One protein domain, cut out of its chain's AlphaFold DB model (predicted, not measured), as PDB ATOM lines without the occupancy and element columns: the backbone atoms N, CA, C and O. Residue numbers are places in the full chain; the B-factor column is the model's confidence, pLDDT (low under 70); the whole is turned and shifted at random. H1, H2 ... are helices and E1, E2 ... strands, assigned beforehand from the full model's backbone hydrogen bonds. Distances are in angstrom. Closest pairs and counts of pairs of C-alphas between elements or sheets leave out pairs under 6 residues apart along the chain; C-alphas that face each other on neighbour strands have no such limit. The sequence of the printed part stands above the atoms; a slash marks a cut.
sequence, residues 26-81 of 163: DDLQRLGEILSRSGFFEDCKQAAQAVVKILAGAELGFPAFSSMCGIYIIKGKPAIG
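AT A GLANCE: This is residues 26 to 81 of the 163 residues of an uncharacterized protein of Chroococcidiopsis cubana SAG 39.79 (UniProt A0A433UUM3). A small rounded body is built round one helix, H2, in its middle: H1 packs on residues 47 to 51 of H2 at a steep angle, H3 packs across H2 about perpendicular to it, and a short hairpin of two strands, E1 and E2, lies beside H2. The link from H1 to H2 loops out round residue 42, while the later links are tight. The printed part has 56 residues, with three named helices followed by two named strands in the order H1, H2, H3, E1, E2; the sheet, in the order E1 - E2, is antiparallel, and the class is mixed, helices and strands. It is compact, with a radius of gyration of the C-alphas of 9.9 A, and its C-alphas span 22 by 22 by 16 A.

HOW THE PARTS SIT: Begin with H1, residues 26 to 37, and look from it to H2, residues 47 to 58. They touch, H2 with its residues 47 to 51 alone, and the closest C-alphas are those of Glu 33 and Ala 47, 4.3 A apart. Their lines stand at a steep tilt of 66 degrees, opposite ways. Next find H3, residues 64 to 70, which touches H2; the closest C-alphas, those of Ile 54 and Ala 64, are 4.8 A apart, and the lines are about perpendicular at 89 degrees. H1 and H3 are near each other. In H1, H2 and H3 every O i to N i+4 pair is within hydrogen-bond range. Go on to E1, residues 71 to 74, and E2, residues 77 to 80, an antiparallel hairpin with 141 degrees between their directions. Look there for N 72 and O 79, 2.9 A apart, and N 79 and O 72, 2.8 A apart, both within hydrogen-bond range. The closest C-alphas of H2 and E1, those of Lys 53 and Ile 71, are 6.0 A apart. H1 is apart from E1 and from E2.

IN THESE COORDINATES: Find C-alpha 26 at (104.643, 97.551, 141.452); from there H1 runs 16.3 A to C-alpha 37. H2 starts at C-alpha 47, at (103.026, 106.751, 135.218), and runs 16.3 A to C-alpha 58. H3 covers 9.9 A from C-alpha 64 to C-alpha 70. E1 follows at once, 9.4 A long, and E2 is 9.8 A long, ending at C-alpha 80, (86.730, 114.757, 140.988).

THE WHOLE: The two C-alphas farthest apart are those of Asp 27 and Lys 75, at 27.4 A. The printed part has no cut. No link is long: H1 to H2 is short, with 9 residues, and the others are tight. The mean pLDDT of the printed part is 83.9, and no printed residue is under 70.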
ATOM      1  N   ASP A  26     104.007  97.846 142.739       85.31
ATOM      2  CA  ASP A  26     104.643  97.551 141.452       85.31
ATOM      3  C   ASP A  26     103.605  97.273 140.356       85.31
ATOM      4  O   ASP A  26     103.733  97.775 139.236       85.31
ATOM      5  N   ASP A  27     102.533  96.538 140.673       84.69
ATOM      6  CA  ASP A  27     101.411  96.322 139.748       84.69
ATOM      7  C   ASP A  27     100.727  97.643 139.404       84.69
ATOM      8  O   ASP A  27     100.392  97.912 138.247       84.69
ATOM      9  N   LEU A  28     100.572  98.506 140.409       84.50
ATOM     10  CA  LEU A  28      99.993  99.827 140.240       84.50
ATOM     11  C   LEU A  28     100.885 100.733 139.377       84.50
ATOM     12  O   LEU A  28     100.371 101.438 138.508       84.50
ATOM     13  N   GLN A  29     102.207 100.687 139.557       87.56
ATOM     14  CA  GLN A  29     103.161 101.399 138.705       87.56
ATOM     15  C   GLN A  29     103.118 100.893 137.263       87.56
ATOM     16  O   GLN A  29     103.035 101.706 136.342       87.56
ATOM     17  N   ARG A  30     103.102  99.572 137.048       87.56
ATOM     18  CA  ARG A  30     102.968  98.966 135.712       87.56
ATOM     19  C   ARG A  30     101.671  99.375 135.030       87.56
ATOM     20  O   ARG A  30     101.679  99.737 133.855       87.56
ATOM     21  N   LEU A  31     100.565  99.351 135.767       86.62
ATOM     22  CA  LEU A  31      99.277  99.808 135.266       86.62
ATOM     23  C   LEU A  31      99.319 101.303 134.922       86.62
ATOM     24  O   LEU A  31      98.867 101.696 133.849       86.62
ATOM     25  N   GLY A  32      99.902 102.131 135.791       86.12
ATOM     26  CA  GLY A  32     100.088 103.559 135.546       86.12
ATOM     27  C   GLY A  32     100.924 103.844 134.296       86.12
ATOM     28  O   GLY A  32     100.571 104.714 133.499       86.12
ATOM     29  N   GLU A  33     101.987 103.071 134.079       88.50
ATOM     30  CA  GLU A  33     102.833 103.135 132.887       88.50
ATOM     31  C   GLU A  33     102.024 102.814 131.625       88.50
ATOM     32  O   GLU A  33     101.987 103.628 130.704       88.50
ATOM     33  N   ILE A  34     101.295 101.691 131.609       88.00
ATOM     34  CA  ILE A  34     100.422 101.297 130.489       88.00
ATOM     35  C   ILE A  34      99.397 102.394 130.186       88.00
ATOM     36  O   ILE A  34      99.221 102.784 129.032       88.00
ATOM     37  N   LEU A  35      98.734 102.915 131.221       86.12
ATOM     38  CA  LEU A  35      97.692 103.925 131.071       86.12
ATOM     39  C   LEU A  35      98.257 105.245 130.540       86.12
ATOM     40  O   LEU A  35      97.690 105.804 129.604       86.12
ATOM     41  N   SER A  36      99.393 105.711 131.060       86.12
ATOM     42  CA  SER A  36     100.053 106.930 130.568       86.12
ATOM     43  C   SER A  36     100.579 106.783 129.133       86.12
ATOM     44  O   SER A  36     100.427 107.694 128.322       86.12
ATOM     45  N   ARG A  37     101.124 105.612 128.773       87.19
ATOM     46  CA  ARG A  37     101.670 105.331 127.435       87.19
ATOM     47  C   ARG A  37     100.614 105.047 126.376       87.19
ATOM     48  O   ARG A  37     100.921 105.140 125.192       87.19
ATOM     49  N   SER A  38      99.391 104.711 126.779       85.31
ATOM     50  CA  SER A  38      98.285 104.430 125.857       85.31
ATOM     51  C   SER A  38      97.937 105.606 124.938       85.31
ATOM     52  O   SER A  38      97.336 105.404 123.888       85.31
ATOM     53  N   GLY A  39      98.290 106.836 125.330       80.44
ATOM     54  CA  GLY A  39      97.947 108.049 124.587       80.44
ATOM     55  C   GLY A  39      96.471 108.449 124.688       80.44
ATOM     56  O   GLY A  39      96.088 109.464 124.118       80.44
ATOM     57  N   PHE A  40      95.644 107.701 125.429       81.81
ATOM     58  CA  PHE A  40      94.220 108.012 125.608       81.81
ATOM     59  C   PHE A  40      93.956 109.099 126.656       81.81
ATOM     60  O   PHE A  40      92.900 109.730 126.639       81.81
ATOM     61  N   PHE A  41      94.897 109.320 127.576       82.12
ATOM     62  CA  PHE A  41      94.751 110.248 128.698       82.12
ATOM     63  C   PHE A  41      95.698 111.439 128.527       82.12
ATOM     64  O   PHE A  41      96.811 111.445 129.046       82.12
ATOM     65  N   GLU A  42      95.254 112.464 127.796       74.38
ATOM     66  CA  GLU A  42      96.068 113.650 127.470       74.38
ATOM     67  C   GLU A  42      96.583 114.410 128.707       74.38
ATOM     68  O   GLU A  42      97.625 115.072 128.661       74.38
ATOM     69  N   ASP A  43      95.866 114.305 129.827       76.12
ATOM     70  CA  ASP A  43      96.202 114.951 131.092       76.12
ATOM     71  C   ASP A  43      97.146 114.123 131.981       76.12
ATOM     72  O   ASP A  43      97.501 114.555 133.080       76.12
ATOM     73  N   CYS A  44      97.577 112.951 131.509       80.31
ATOM     74  CA  CYS A  44      98.438 112.032 132.233       80.31
ATOM     75  C   CYS A  44      99.611 111.574 131.360       80.31
ATOM     76  O   CYS A  44      99.524 110.591 130.627       80.31
ATOM     77  N   LYS A  45     100.745 112.268 131.478       79.94
ATOM     78  CA  LYS A  45     101.947 112.012 130.665       79.94
ATOM     79  C   LYS A  45     102.964 111.098 131.342       79.94
ATOM     80  O   LYS A  45     103.908 110.660 130.697       79.94
ATOM     81  N   GLN A  46     102.809 110.861 132.641       85.00
ATOM     82  CA  GLN A  46     103.738 110.063 133.440       85.00
ATOM     83  C   GLN A  46     102.980 108.999 134.225       85.00
ATOM     84  O   GLN A  46     101.896 109.274 134.745       85.00
ATOM     85  N   ALA A  47     103.588 107.825 134.402       85.50
ATOM     86  CA  ALA A  47     103.026 106.751 135.218       85.50
ATOM     87  C   ALA A  47     102.658 107.220 136.629       85.50
ATOM     88  O   ALA A  47     101.574 106.917 137.117       85.50
ATOM     89  N   ALA A  48     103.505 108.046 137.251       85.25
ATOM     90  CA  ALA A  48     103.246 108.601 138.578       85.25
ATOM     91  C   ALA A  48     101.930 109.401 138.645       85.25
ATOM     92  O   ALA A  48     101.202 109.310 139.631       85.25
ATOM     93  N   GLN A  49     101.576 110.140 137.589       86.38
ATOM     94  CA  GLN A  49     100.314 110.884 137.536       86.38
ATOM     95  C   GLN A  49      99.110 109.936 137.466       86.38
ATOM     96  O   GLN A  49      98.106 110.177 138.137       86.38
ATOM     97  N   ALA A  50      99.227 108.841 136.708       87.12
ATOM     98  CA  ALA A  50      98.185 107.822 136.618       87.12
ATOM     99  C   ALA A  50      97.994 107.125 137.968       87.12
ATOM    100  O   ALA A  50      96.870 107.010 138.450       87.12
ATOM    101  N   VAL A  51      99.094 106.740 138.619       88.44
ATOM    102  CA  VAL A  51      99.084 106.118 139.948       88.44
ATOM    103  C   VAL A  51      98.368 107.008 140.963       88.44
ATOM    104  O   VAL A  51      97.461 106.543 141.646       88.44
ATOM    105  N   VAL A  52      98.700 108.302 141.025       87.94
ATOM    106  CA  VAL A  52      98.061 109.249 141.959       87.94
ATOM    107  C   VAL A  52      96.556 109.365 141.708       87.94
ATOM    108  O   VAL A  52      95.777 109.379 142.661       87.94
ATOM    109  N   LYS A  53      96.121 109.412 140.443       88.94
ATOM    110  CA  LYS A  53      94.690 109.416 140.104       88.94
ATOM    111  C   LYS A  53      93.999 108.130 140.545       88.94
ATOM    112  O   LYS A  53      92.919 108.192 141.125       88.94
ATOM    113  N   ILE A  54      94.612 106.978 140.278       88.12
ATOM    114  CA  ILE A  54      94.063 105.672 140.652       88.12
ATOM    115  C   ILE A  54      93.921 105.576 142.169       88.12
ATOM    116  O   ILE A  54      92.839 105.224 142.630       88.12
ATOM    117  N   LEU A  55      94.950 105.971 142.925       87.38
ATOM    118  CA  LEU A  55      94.916 106.014 144.388       87.38
ATOM    119  C   LEU A  55      93.805 106.938 144.893       87.38
ATOM    120  O   LEU A  55      92.958 106.506 145.665       87.38
ATOM    121  N   ALA A  56      93.737 108.174 144.391       86.06
ATOM    122  CA  ALA A  56      92.709 109.129 144.802       86.06
ATOM    123  C   ALA A  56      91.281 108.613 144.552       86.06
ATOM    124  O   ALA A  56      90.371 108.907 145.323       86.06
ATOM    125  N   GLY A  57      91.065 107.852 143.478       85.12
ATOM    126  CA  GLY A  57      89.771 107.235 143.221       85.12
ATOM    127  C   GLY A  57      89.526 105.970 144.036       85.12
ATOM    128  O   GLY A  57      88.395 105.764 144.467       85.12
ATOM    129  N   ALA A  58      90.559 105.171 144.310       85.69
ATOM    130  CA  ALA A  58      90.464 103.981 145.151       85.69
ATOM    131  C   ALA A  58      90.020 104.329 146.582       85.69
ATOM    132  O   ALA A  58      89.127 103.665 147.105       85.69
ATOM    133  N   GLU A  59      90.521 105.433 147.149       83.62
ATOM    134  CA  GLU A  59      90.067 105.983 148.445       83.62
ATOM    135  C   GLU A  59      88.561 106.298 148.475       83.62
ATOM    136  O   GLU A  59      87.915 106.303 149.520       83.62
ATOM    137  N   LEU A  60      87.970 106.552 147.307       79.62
ATOM    138  CA  LEU A  60      86.547 106.848 147.134       79.62
ATOM    139  C   LEU A  60      85.751 105.633 146.631       79.62
ATOM    140  O   LEU A  60      84.563 105.749 146.319       79.62
ATOM    141  N   GLY A  61      86.392 104.468 146.521       80.69
ATOM    142  CA  GLY A  61      85.792 103.238 146.012       80.69
ATOM    143  C   GLY A  61      85.588 103.221 144.494       80.69
ATOM    144  O   GLY A  61      84.735 102.480 143.996       80.69
ATOM    145  N   PHE A  62      86.313 104.038 143.730       83.94
ATOM    146  CA  PHE A  62      86.304 103.980 142.269       83.94
ATOM    147  C   PHE A  62      87.407 103.056 141.736       83.94
ATOM    148  O   PHE A  62      88.548 103.129 142.194       83.94
ATOM    149  N   PRO A  63      87.097 102.207 140.740       85.56
ATOM    150  CA  PRO A  63      88.100 101.361 140.106       85.56
ATOM    151  C   PRO A  63      89.065 102.201 139.259       85.56
ATOM    152  O   PRO A  63      88.687 103.249 138.733       85.56
ATOM    153  N   ALA A  64      90.284 101.693 139.060       85.12
ATOM    154  CA  ALA A  64      91.392 102.400 138.411       85.12
ATOM    155  C   ALA A  64      91.015 103.114 137.100       85.12
ATOM    156  O   ALA A  64      91.353 104.280 136.904       85.12
ATOM    157  N   PHE A  65      90.262 102.449 136.222       85.50
ATOM    158  CA  PHE A  65      89.853 103.037 134.947       85.50
ATOM    159  C   PHE A  65      88.874 104.208 135.122       85.50
ATOM    160  O   PHE A  65      89.057 105.271 134.530       85.50
ATOM    161  N   SER A  66      87.863 104.058 135.985       84.88
ATOM    162  CA  SER A  66      86.932 105.149 136.301       84.88
ATOM    163  C   SER A  66      87.655 106.330 136.949       84.88
ATOM    164  O   SER A  66      87.345 107.477 136.630       84.88
ATOM    165  N   SER A  67      88.644 106.054 137.802       86.44
ATOM    166  CA  SER A  67      89.509 107.064 138.409       86.44
ATOM    167  C   SER A  67      90.301 107.835 137.351       86.44
ATOM    168  O   SER A  67      90.315 109.061 137.377       86.44
ATOM    169  N   MET A  68      90.885 107.153 136.364       86.81
ATOM    170  CA  MET A  68      91.619 107.809 135.275       86.81
ATOM    171  C   MET A  68      90.742 108.713 134.409       86.81
ATOM    172  O   MET A  68      91.158 109.820 134.069       86.81
ATOM    173  N   CYS A  69      89.531 108.261 134.069       85.69
ATOM    174  CA  CYS A  69      88.602 109.034 133.245       85.69
ATOM    175  C   CYS A  69      87.954 110.201 133.998       85.69
ATOM    176  O   CYS A  69      87.566 111.187 133.374       85.69
ATOM    177  N   GLY A  70      87.758 110.059 135.310       83.25
ATOM    178  CA  GLY A  70      86.927 110.966 136.094       83.25
ATOM    179  C   GLY A  70      87.668 111.812 137.125       83.25
ATOM    180  O   GLY A  70      87.035 112.681 137.714       83.25
ATOM    181  N   ILE A  71      88.961 111.588 137.365       86.06
ATOM    182  CA  ILE A  71      89.790 112.428 138.237       86.06
ATOM    183  C   ILE A  71      90.747 113.232 137.369       86.06
ATOM    184  O   ILE A  71      91.517 112.684 136.583       86.06
ATOM    185  N   TYR A  72      90.717 114.546 137.552       84.00
ATOM    186  CA  TYR A  72      91.506 115.513 136.799       84.00
ATOM    187  C   TYR A  72      92.478 116.220 137.734       84.00
ATOM    188  O   TYR A  72      92.108 116.594 138.844       84.00
ATOM    189  N   ILE A  73      93.715 116.450 137.298       80.12
ATOM    190  CA  ILE A  73      94.664 117.259 138.069       80.12
ATOM    191  C   ILE A  73      94.546 118.712 137.607       80.12
ATOM    192  O   ILE A  73      95.024 119.078 136.537       80.12
ATOM    193  N   ILE A  74      93.916 119.559 138.422       76.62
ATOM    194  CA  ILE A  74      93.728 120.984 138.126       76.62
ATOM    195  C   ILE A  74      94.636 121.788 139.055       76.62
ATOM    196  O   ILE A  74      94.466 121.764 140.273       76.62
ATOM    197  N   LYS A  75      95.615 122.507 138.488       75.31
ATOM    198  CA  LYS A  75      96.609 123.302 139.246       75.31
ATOM    199  C   LYS A  75      97.316 122.492 140.349       75.31
ATOM    200  O   LYS A  75      97.476 122.965 141.471       75.31
ATOM    201  N   GLY A  76      97.695 121.251 140.039       75.38
ATOM    202  CA  GLY A  76      98.397 120.360 140.970       75.38
ATOM    203  C   GLY A  76      97.515 119.706 142.039       75.38
ATOM    204  O   GLY A  76      98.042 119.000 142.892       75.38
ATOM    205  N   LYS A  77      96.189 119.904 142.004       78.19
ATOM    206  CA  LYS A  77      95.252 119.265 142.937       78.19
ATOM    207  C   LYS A  77      94.360 118.252 142.212       78.19
ATOM    208  O   LYS A  77      93.818 118.599 141.160       78.19
ATOM    209  N   PRO A  78      94.174 117.037 142.756       78.88
ATOM    210  CA  PRO A  78      93.194 116.100 142.229       78.88
ATOM    211  C   PRO A  78      91.783 116.642 142.457       78.88
ATOM    212  O   PRO A  78      91.391 116.976 143.573       78.88
ATOM    213  N   ALA A  79      91.030 116.749 141.372       82.38
ATOM    214  CA  ALA A  79      89.652 117.196 141.332       82.38
ATOM    215  C   ALA A  79      88.785 116.079 140.749       82.38
ATOM    216  O   ALA A  79      89.121 115.477 139.728       82.38
ATOM    217  N   ILE A  80      87.658 115.808 141.398       83.56
ATOM    218  CA  ILE A  80      86.730 114.757 140.988       83.56
ATOM    219  C   ILE A  80      85.742 115.347 139.981       83.56
ATOM    220  O   ILE A  80      85.173 116.417 140.198       83.56
ATOM    221  N   GLY A  81      85.529 114.644 138.877       83.56
ATOM    222  CA  GLY A  81      84.544 114.986 137.863       83.56
ATOM    223  C   GLY A  81      83.109 114.753 138.336       83.56
ATOM    224  O   GLY A  81      82.827 113.887 139.166       83.56
TER     225      GLY A  81